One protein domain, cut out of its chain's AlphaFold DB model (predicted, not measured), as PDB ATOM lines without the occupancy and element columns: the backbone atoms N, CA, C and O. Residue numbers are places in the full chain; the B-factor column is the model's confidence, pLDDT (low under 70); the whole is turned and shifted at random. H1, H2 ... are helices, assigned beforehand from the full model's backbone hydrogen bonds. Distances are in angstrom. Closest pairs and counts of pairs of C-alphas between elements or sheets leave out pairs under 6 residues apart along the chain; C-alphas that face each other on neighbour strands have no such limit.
ATOM      1  N   SER A 201     230.688 126.885 263.730       77.54
ATOM      2  CA  SER A 201     229.917 126.640 262.511       77.54
ATOM      3  C   SER A 201     230.322 125.265 261.957       77.54
ATOM      4  O   SER A 201     231.400 124.777 262.314       77.54
ATOM      5  N   PRO A 202     229.503 124.627 261.098       73.19
ATOM      6  CA  PRO A 202     229.864 123.345 260.490       73.19
ATOM      7  C   PRO A 202     231.226 123.410 259.779       73.19
ATOM      8  O   PRO A 202     232.102 122.578 260.015       73.19
ATOM      9  N   ASP A 203     231.445 124.470 258.997       79.85
ATOM     10  CA  ASP A 203     232.687 124.682 258.248       79.85
ATOM     11  C   ASP A 203     233.893 124.859 259.172       79.85
ATOM     12  O   ASP A 203     234.971 124.325 258.910       79.85
ATOM     13  N   HIS A 204     233.716 125.573 260.289       82.71
ATOM     14  CA  HIS A 204     234.779 125.748 261.271       82.71
ATOM     15  C   HIS A 204     235.163 124.415 261.925       82.71
ATOM     16  O   HIS A 204     236.348 124.123 262.080       82.71
ATOM     17  N   ILE A 205     234.179 123.579 262.266       79.53
ATOM     18  CA  ILE A 205     234.419 122.256 262.853       79.53
ATOM     19  C   ILE A 205     235.196 121.369 261.868       79.53
ATOM     20  O   ILE A 205     236.175 120.728 262.258       79.53
ATOM     21  N   GLU A 206     234.821 121.371 260.588       80.16
ATOM     22  CA  GLU A 206     235.537 120.635 259.541       80.16
ATOM     23  C   GLU A 206     236.964 121.149 259.320       80.16
ATOM     24  O   GLU A 206     237.900 120.355 259.190       80.16
ATOM     25  N   GLN A 207     237.171 122.467 259.345       84.56
ATOM     26  CA  GLN A 207     238.514 123.048 259.277       84.56
ATOM     27  C   GLN A 207     239.383 122.600 260.455       84.56
ATOM     28  O   GLN A 207     240.528 122.194 260.254       84.56
ATOM     29  N   VAL A 208     238.843 122.617 261.676       82.20
ATOM     30  CA  VAL A 208     239.576 122.194 262.877       82.20
ATOM     31  C   VAL A 208     239.898 120.699 262.840       82.20
ATOM     32  O   VAL A 208     241.012 120.319 263.190       82.20
ATOM     33  N   LYS A 209     238.986 119.848 262.343       79.12
ATOM     34  CA  LYS A 209     239.247 118.408 262.136       79.12
ATOM     35  C   LYS A 209     240.427 118.159 261.181       79.12
ATOM     36  O   LYS A 209     241.117 117.153 261.325       79.12
ATOM     37  N   ARG A 210     240.657 119.052 260.211       79.63
ATOM     38  CA  ARG A 210     241.741 118.948 259.211       79.63
ATOM     39  C   ARG A 210     243.052 119.597 259.660       79.63
ATOM     40  O   ARG A 210     244.095 119.337 259.058       79.63
ATOM     41  N   ALA A 211     243.021 120.445 260.686       79.77
ATOM     42  CA  ALA A 211     244.196 121.157 261.166       79.77
ATOM     43  C   ALA A 211     245.177 120.213 261.888       79.77
ATOM     44  O   ALA A 211     244.799 119.409 262.740       79.77
ATOM     45  N   ARG A 212     246.474 120.321 261.565       66.54
ATOM     46  CA  ARG A 212     247.538 119.576 262.258       66.54
ATOM     47  C   ARG A 212     247.829 120.202 263.625       66.54
ATOM     48  O   ARG A 212     247.873 121.421 263.742       66.54
ATOM     49  N   GLY A 213     248.095 119.362 264.626       70.40
ATOM     50  CA  GLY A 213     248.495 119.798 265.973       70.40
ATOM     51  C   GLY A 213     247.337 120.073 266.935       70.40
ATOM     52  O   GLY A 213     247.566 120.545 268.042       70.40
ATOM     53  N   VAL A 214     246.101 119.766 266.539       74.48
ATOM     54  CA  VAL A 214     244.940 119.835 267.429       74.48
ATOM     55  C   VAL A 214     244.859 118.549 268.255       74.48
ATOM     56  O   VAL A 214     244.998 117.452 267.711       74.48
ATOM     57  N   SER A 215     244.639 118.663 269.568       78.32
ATOM     58  CA  SER A 215     244.554 117.489 270.442       78.32
ATOM     59  C   SER A 215     243.346 116.617 270.076       78.32
ATOM     60  O   SER A 215     242.249 117.114 269.802       78.32
ATOM     61  N   ALA A 216     243.525 115.292 270.100       80.92
ATOM     62  CA  ALA A 216     242.447 114.348 269.788       80.92
ATOM     63  C   ALA A 216     241.233 114.541 270.717       80.92
ATOM     64  O   ALA A 216     240.086 114.468 270.281       80.92
ATOM     65  N   HIS A 217     241.488 114.868 271.986       81.34
ATOM     66  CA  HIS A 217     240.447 115.148 272.971       81.34
ATOM     67  C   HIS A 217     239.646 116.422 272.684       81.34
ATOM     68  O   HIS A 217     238.454 116.477 272.990       81.34
ATOM     69  N   PHE A 218     240.266 117.454 272.112       82.35
ATOM     70  CA  PHE A 218     239.544 118.657 271.708       82.35
ATOM     71  C   PHE A 218     238.643 118.389 270.496       82.35
ATOM     72  O   PHE A 218     237.476 118.777 270.506       82.35
ATOM     73  N   ILE A 219     239.138 117.649 269.494       82.46
ATOM     74  CA  ILE A 219     238.333 117.243 268.328       82.46
ATOM     75  C   ILE A 219     237.129 116.403 268.767       82.46
ATOM     76  O   ILE A 219     236.016 116.626 268.293       82.46
ATOM     77  N   GLU A 220     237.333 115.464 269.689       83.93
ATOM     78  CA  GLU A 220     236.257 114.633 270.231       83.93
ATOM     79  C   GLU A 220     235.166 115.477 270.907       83.93
ATOM     80  O   GLU A 220     233.976 115.265 270.681       83.93
ATOM     81  N   ARG A 221     235.547 116.501 271.677       80.02
ATOM     82  CA  ARG A 221     234.575 117.422 272.283       80.02
ATOM     83  C   ARG A 221     233.849 118.287 271.268       80.02
ATOM     84  O   ARG A 221     232.639 118.450 271.393       80.02
ATOM     85  N   LEU A 222     234.543 118.778 270.243       83.01
ATOM     86  CA  LEU A 222     233.892 119.487 269.140       83.01
ATOM     87  C   LEU A 222     232.851 118.608 268.439       83.01
ATOM     88  O   LEU A 222     231.762 119.090 268.151       83.01
ATOM     89  N   ARG A 223     233.141 117.318 268.229       80.52
ATOM     90  CA  ARG A 223     232.181 116.361 267.650       80.52
ATOM     91  C   ARG A 223     230.976 116.119 268.549       80.52
ATOM     92  O   ARG A 223     229.858 116.055 268.053       80.52
ATOM     93  N   ARG A 224     231.171 116.003 269.865       80.03
ATOM     94  CA  ARG A 224     230.043 115.883 270.807       80.03
ATOM     95  C   ARG A 224     229.156 117.121 270.776       80.03
ATOM     96  O   ARG A 224     227.937 116.995 270.770       80.03
ATOM     97  N   LEU A 225     229.766 118.300 270.705       79.31
ATOM     98  CA  LEU A 225     229.053 119.569 270.622       79.31
ATOM     99  C   LEU A 225     228.302 119.704 269.278       79.31
ATOM    100  O   LEU A 225     227.138 120.094 269.263       79.31
ATOM    101  N   GLU A 226     228.912 119.271 268.169       79.24
ATOM    102  CA  GLU A 226     228.272 119.141 266.848       79.24
ATOM    103  C   GLU A 226     227.056 118.203 266.886       79.24
ATOM    104  O   GLU A 226     225.967 118.568 266.433       79.24
ATOM    105  N   ALA A 227     227.227 117.008 267.460       77.23
ATOM    106  CA  ALA A 227     226.176 116.003 267.590       77.23
ATOM    107  C   ALA A 227     225.018 116.511 268.460       77.23
ATOM    108  O   ALA A 227     223.848 116.325 268.119       77.23
ATOM    109  N   ALA A 228     225.325 117.211 269.553       72.35
ATOM    110  CA  ALA A 228     224.316 117.820 270.408       72.35
ATOM    111  C   ALA A 228     223.492 118.872 269.648       72.35
ATOM    112  O   ALA A 228     222.264 118.887 269.763       72.35
ATOM    113  N   PHE A 229     224.128 119.693 268.806       73.86
ATOM    114  CA  PHE A 229     223.420 120.660 267.965       73.86
ATOM    115  C   PHE A 229     222.556 120.026 266.875       73.86
ATOM    116  O   PHE A 229     221.490 120.553 266.557       73.86
ATOM    117  N   THR A 230     222.988 118.906 266.300       70.70
ATOM    118  CA  THR A 230     222.280 118.265 265.182       70.70
ATOM    119  C   THR A 230     221.164 117.326 265.615       70.70
ATOM    120  O   THR A 230     220.178 117.202 264.883       70.70
ATOM    121  N   HIS A 231     221.308 116.651 266.758       67.55
ATOM    122  CA  HIS A 231     220.398 115.583 267.178       67.55
ATOM    123  C   HIS A 231     219.487 115.959 268.345       67.55
ATOM    124  O   HIS A 231     218.354 115.489 268.372       67.55
ATOM    125  N   ASN A 232     219.939 116.782 269.300       58.79
ATOM    126  CA  ASN A 232     219.082 117.191 270.419       58.79
ATOM    127  C   ASN A 232     219.423 118.583 270.993       58.79
ATOM    128  O   ASN A 232     219.842 118.728 272.144       58.79
ATOM    129  N   PRO A 233     219.215 119.637 270.192       52.94
ATOM    130  CA  PRO A 233     219.697 120.991 270.468       52.94
ATOM    131  C   PRO A 233     219.083 121.710 271.685       52.94
ATOM    132  O   PRO A 233     219.465 122.842 271.966       52.94
ATOM    133  N   THR A 234     218.143 121.094 272.405       50.24
ATOM    134  CA  THR A 234     217.536 121.649 273.631       50.24
ATOM    135  C   THR A 234     217.467 120.672 274.808       50.24
ATOM    136  O   THR A 234     217.173 121.123 275.903       50.24
ATOM    137  N   LEU A 235     217.795 119.383 274.636       48.43
ATOM    138  CA  LEU A 235     217.585 118.359 275.678       48.43
ATOM    139  C   LEU A 235     218.870 117.780 276.299       48.43
ATOM    140  O   LEU A 235     218.793 117.127 277.329       48.43
ATOM    141  N   GLY A 236     220.052 118.007 275.712       50.83
ATOM    142  CA  GLY A 236     221.305 117.424 276.229       50.83
ATOM    143  C   GLY A 236     222.177 118.392 277.031       50.83
ATOM    144  O   GLY A 236     222.522 118.131 278.176       50.83
ATOM    145  N   LEU A 237     222.509 119.541 276.436       51.32
ATOM    146  CA  LEU A 237     223.528 120.456 276.973       51.32
ATOM    147  C   LEU A 237     223.012 121.455 278.023       51.32
ATOM    148  O   LEU A 237     223.817 122.140 278.646       51.32
ATOM    149  N   LEU A 238     221.693 121.609 278.177       50.83
ATOM    150  CA  LEU A 238     221.097 122.788 278.830       50.83
ATOM    151  C   LEU A 238     220.320 122.500 280.118       50.83
ATOM    152  O   LEU A 238     220.108 123.431 280.888       50.83
ATOM    153  N   GLU A 239     219.909 121.255 280.360       48.60
ATOM    154  CA  GLU A 239     219.052 120.903 281.507       48.60
ATOM    155  C   GLU A 239     219.730 119.942 282.505       48.60
ATOM    156  O   GLU A 239     219.250 119.781 283.624       48.60
ATOM    157  N   GLY A 240     220.877 119.352 282.148       56.11
ATOM    158  CA  GLY A 240     221.665 118.482 283.031       56.11
ATOM    159  C   GLY A 240     222.846 119.181 283.717       56.11
ATOM    160  O   GLY A 240     223.131 120.353 283.474       56.11
ATOM    161  N   GLU A 241     223.602 118.424 284.522       59.13
ATOM    162  CA  GLU A 241     224.897 118.829 285.113       59.13
ATOM    163  C   GLU A 241     225.864 119.448 284.079       59.13
ATOM    164  O   GLU A 241     226.681 120.300 284.422       59.13
ATOM    165  N   GLU A 242     225.740 119.086 282.796       59.92
ATOM    166  CA  GLU A 242     226.530 119.652 281.697       59.92
ATOM    167  C   GLU A 242     226.273 121.148 281.448       59.92
ATOM    168  O   GLU A 242     227.192 121.865 281.056       59.92
ATOM    169  N   GLY A 243     225.075 121.657 281.757       60.75
ATOM    170  CA  GLY A 243     224.753 123.082 281.623       60.75
ATOM    171  C   GLY A 243     225.564 123.970 282.570       60.75
ATOM    172  O   GLY A 243     225.838 125.125 282.250       60.75
ATOM    173  N   LYS A 244     226.040 123.419 283.696       70.27
ATOM    174  CA  LYS A 244     226.903 124.131 284.657       70.27
ATOM    175  C   LYS A 244     228.301 124.432 284.099       70.27
ATOM    176  O   LYS A 244     229.040 125.212 284.693       70.27
ATOM    177  N   GLN A 245     228.676 123.821 282.973       76.59
ATOM    178  CA  GLN A 245     229.995 123.976 282.348       76.59
ATOM    179  C   GLN A 245     230.129 125.261 281.517       76.59
ATOM    180  O   GLN A 245     231.228 125.576 281.053       76.59
ATOM    181  N   TYR A 246     229.033 125.995 281.313       79.70
ATOM    182  CA  TYR A 246     228.981 127.192 280.481       79.70
ATOM    183  C   TYR A 246     228.371 128.363 281.251       79.70
ATOM    184  O   TYR A 246     227.509 128.179 282.112       79.70
ATOM    185  N   THR A 247     228.803 129.585 280.940       82.91
ATOM    186  CA  THR A 247     228.150 130.785 281.486       82.91
ATOM    187  C   THR A 247     226.788 131.006 280.836       82.91
ATOM    188  O   THR A 247     226.504 130.473 279.765       82.91
ATOM    189  N   HIS A 248     225.947 131.839 281.453       81.37
ATOM    190  CA  HIS A 248     224.651 132.204 280.881       81.37
ATOM    191  C   HIS A 248     224.777 132.715 279.435       81.37
ATOM    192  O   HIS A 248     224.077 132.228 278.550       81.37
ATOM    193  N   ASP A 249     225.729 133.615 279.183       81.62
ATOM    194  CA  ASP A 249     225.968 134.186 277.854       81.62
ATOM    195  C   ASP A 249     226.439 133.128 276.846       81.62
ATOM    196  O   ASP A 249     225.979 133.099 275.703       81.62
ATOM    197  N   GLU A 250     227.317 132.212 277.273       83.32
ATOM    198  CA  GLU A 250     227.739 131.075 276.451       83.32
ATOM    199  C   GLU A 250     226.544 130.176 276.108       83.32
ATOM    200  O   GLU A 250     226.383 129.794 274.953       83.32
ATOM    201  N   LEU A 251     225.663 129.880 277.069       81.11
ATOM    202  CA  LEU A 251     224.466 129.066 276.840       81.11
ATOM    203  C   LEU A 251     223.484 129.745 275.875       81.11
ATOM    204  O   LEU A 251     222.918 129.074 275.011       81.11
ATOM    205  N   VAL A 252     223.286 131.063 275.982       80.73
ATOM    206  CA  VAL A 252     222.450 131.834 275.044       80.73
ATOM    207  C   VAL A 252     223.022 131.752 273.629       80.73
ATOM    208  O   VAL A 252     222.292 131.441 272.685       80.73
ATOM    209  N   MET A 253     224.332 131.948 273.482       80.94
ATOM    210  CA  MET A 253     225.017 131.845 272.194       80.94
ATOM    211  C   MET A 253     224.921 130.428 271.610       80.94
ATOM    212  O   MET A 253     224.584 130.255 270.438       80.94
ATOM    213  N   LEU A 254     225.145 129.400 272.435       79.21
ATOM    214  CA  LEU A 254     225.012 127.998 272.039       79.21
ATOM    215  C   LEU A 254     223.578 127.676 271.594       79.21
ATOM    216  O   LEU A 254     223.407 127.004 270.581       79.21
ATOM    217  N   ARG A 255     222.543 128.191 272.276       78.51
ATOM    218  CA  ARG A 255     221.133 128.036 271.861       78.51
ATOM    219  C   ARG A 255     220.860 128.662 270.494       78.51
ATOM    220  O   ARG A 255     220.234 128.022 269.650       78.51
ATOM    221  N   GLN A 256     221.348 129.881 270.260       80.76
ATOM    222  CA  GLN A 256     221.208 130.563 268.967       80.76
ATOM    223  C   GLN A 256     221.893 129.773 267.844       80.76
ATOM    224  O   GLN A 256     221.302 129.544 266.788       80.76
ATOM    225  N   LYS A 257     223.111 129.276 268.091       80.00
ATOM    226  CA  LYS A 257     223.834 128.414 267.146       80.00
ATOM    227  C   LYS A 257     223.079 127.119 266.883       80.00
ATOM    228  O   LYS A 257     222.917 126.735 265.732       80.00
ATOM    229  N   ALA A 258     222.559 126.477 267.920       77.66
ATOM    230  CA  ALA A 258     221.796 125.248 267.781       77.66
ATOM    231  C   ALA A 258     220.556 125.435 266.885       77.66
ATOM    232  O   ALA A 258     220.252 124.564 266.073       77.66
ATOM    233  N   ALA A 259     219.864 126.576 266.984       78.61
ATOM    234  CA  ALA A 259     218.768 126.923 266.077       78.61
ATOM    235  C   ALA A 259     219.255 127.103 264.626       78.61
ATOM    236  O   ALA A 259     218.665 126.538 263.709       78.61
ATOM    237  N   TYR A 260     220.377 127.800 264.420       78.00
ATOM    238  CA  TYR A 260     220.997 127.941 263.097       78.00
ATOM    239  C   TYR A 260     221.367 126.584 262.467       78.00
ATOM    240  O   TYR A 260     221.023 126.327 261.315       78.00
ATOM    241  N   PHE A 261     222.004 125.685 263.227       74.32
ATOM    242  CA  PHE A 261     222.357 124.336 262.762       74.32
ATOM    243  C   PHE A 261     221.116 123.520 262.358       74.32
ATOM    244  O   PHE A 261     221.149 122.822 261.343       74.32
ATOM    245  N   ARG A 262     220.004 123.626 263.108       71.88
ATOM    246  CA  ARG A 262     218.724 122.995 262.730       71.88
ATOM    247  C   ARG A 262     218.193 123.548 261.412       71.88
ATOM    248  O   ARG A 262     217.827 122.762 260.542       71.88
ATOM    249  N   ASN A 263     218.175 124.871 261.265       73.70
ATOM    250  CA  ASN A 263     217.642 125.528 260.074       73.70
ATOM    251  C   ASN A 263     218.463 125.168 258.830       73.70
ATOM    252  O   ASN A 263     217.884 124.791 257.822       73.70
ATOM    253  N   MET A 264     219.799 125.157 258.917       69.25
ATOM    254  CA  MET A 264     220.681 124.687 257.833       69.25
ATOM    255  C   MET A 264     220.402 123.235 257.422       69.25
ATOM    256  O   MET A 264     220.484 122.894 256.242       69.25
ATOM    257  N   ARG A 265     220.060 122.366 258.384       68.31
ATOM    258  CA  ARG A 265     219.699 120.970 258.103       68.31
ATOM    259  C   ARG A 265     218.330 120.855 257.432       68.31
ATOM    260  O   ARG A 265     218.184 120.051 256.518       68.31
ATOM    261  N   GLN A 266     217.343 121.632 257.883       66.11
ATOM    262  CA  GLN A 266     216.001 121.657 257.290       66.11
ATOM    263  C   GLN A 266     216.001 122.262 255.882       66.11
ATOM    264  O   GLN A 266     215.286 121.772 255.017       66.11
ATOM    265  N   LEU A 267     216.841 123.272 255.649       61.02
ATOM    266  CA  LEU A 267     216.998 123.957 254.364       61.02
ATOM    267  C   LEU A 267     217.942 123.229 253.393       61.02
ATOM    268  O   LEU A 267     218.213 123.740 252.316       61.02
ATOM    269  N   GLY A 268     218.446 122.043 253.754       48.75
ATOM    270  CA  GLY A 268     219.139 121.157 252.822       48.75
ATOM    271  C   GLY A 268     220.340 121.785 252.114       48.75
ATOM    272  O   GLY A 268     220.345 121.849 250.897       48.75
TER     273      GLY A 268
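AT A GLANCE: This is residues 201 to 268 of the 279 residues of an uncharacterized protein of Trypanosoma cruzi (strain CL Brener) (UniProt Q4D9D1). What is the main picture? H1 and H2 form a helical hairpin, and the long helix H4 stands steeply across its open end, where residues 229 to 230 of H2 pack on it. The short H3 lies near the first part of H4, and residues 211 to 217, at the hairpin's turn, stick out. How is it made up? The 68 printed residues hold four named helices in the order H1, H2, H3, H4 and no named strand: all helix. It is compact, with a radius of gyration of the C-alphas of 12.6 A and spans of 34 by 31 by 19 A.

IN THESE COORDINATES: Where do the first helices run? H1 is residues 202 to 210, from C-alpha 202 at (229.864, 123.345, 260.490). H2 is residues 216 to 231, 22.2 A long. Where are the others? H3 is residues 241 to 245. H4, residues 248 to 266, is 27.3 A long and ends at C-alpha 266 at (216.001, 121.657, 257.290).

HOW THE PARTS SIT: How do H1 and H2 stand? They touch in a hairpin, opposite ways at a shallow tilt of 23 degrees; their closest C-alphas, of Lys 209 and Ile 219, are 6.4 A apart. What meets H4? H2 touches it at a steep tilt of 65 degrees, the closest C-alphas being those of Phe 229 and Ala 258, 4.9 A apart. H3 is close but not clearly touching, with the closest C-alphas, of Gly 243 and Leu 251, 7.7 A apart. What of the backbones? In H1, H2 and H4 every O i to N i+4 pair is within hydrogen-bond range; in H3 0 of 1 is, against 2 of 2 O i to N i+3 pairs.

THE WHOLE: How far does it reach? The two C-alphas farthest apart, of Arg 212 and Glu 239, are 34.4 A apart. Are there cuts or long links? The printed part has no cut, and no link is long. Where is confidence low? The pLDDT is under 70 at residue 212, residues 231 to 243 and residues 264 to 268.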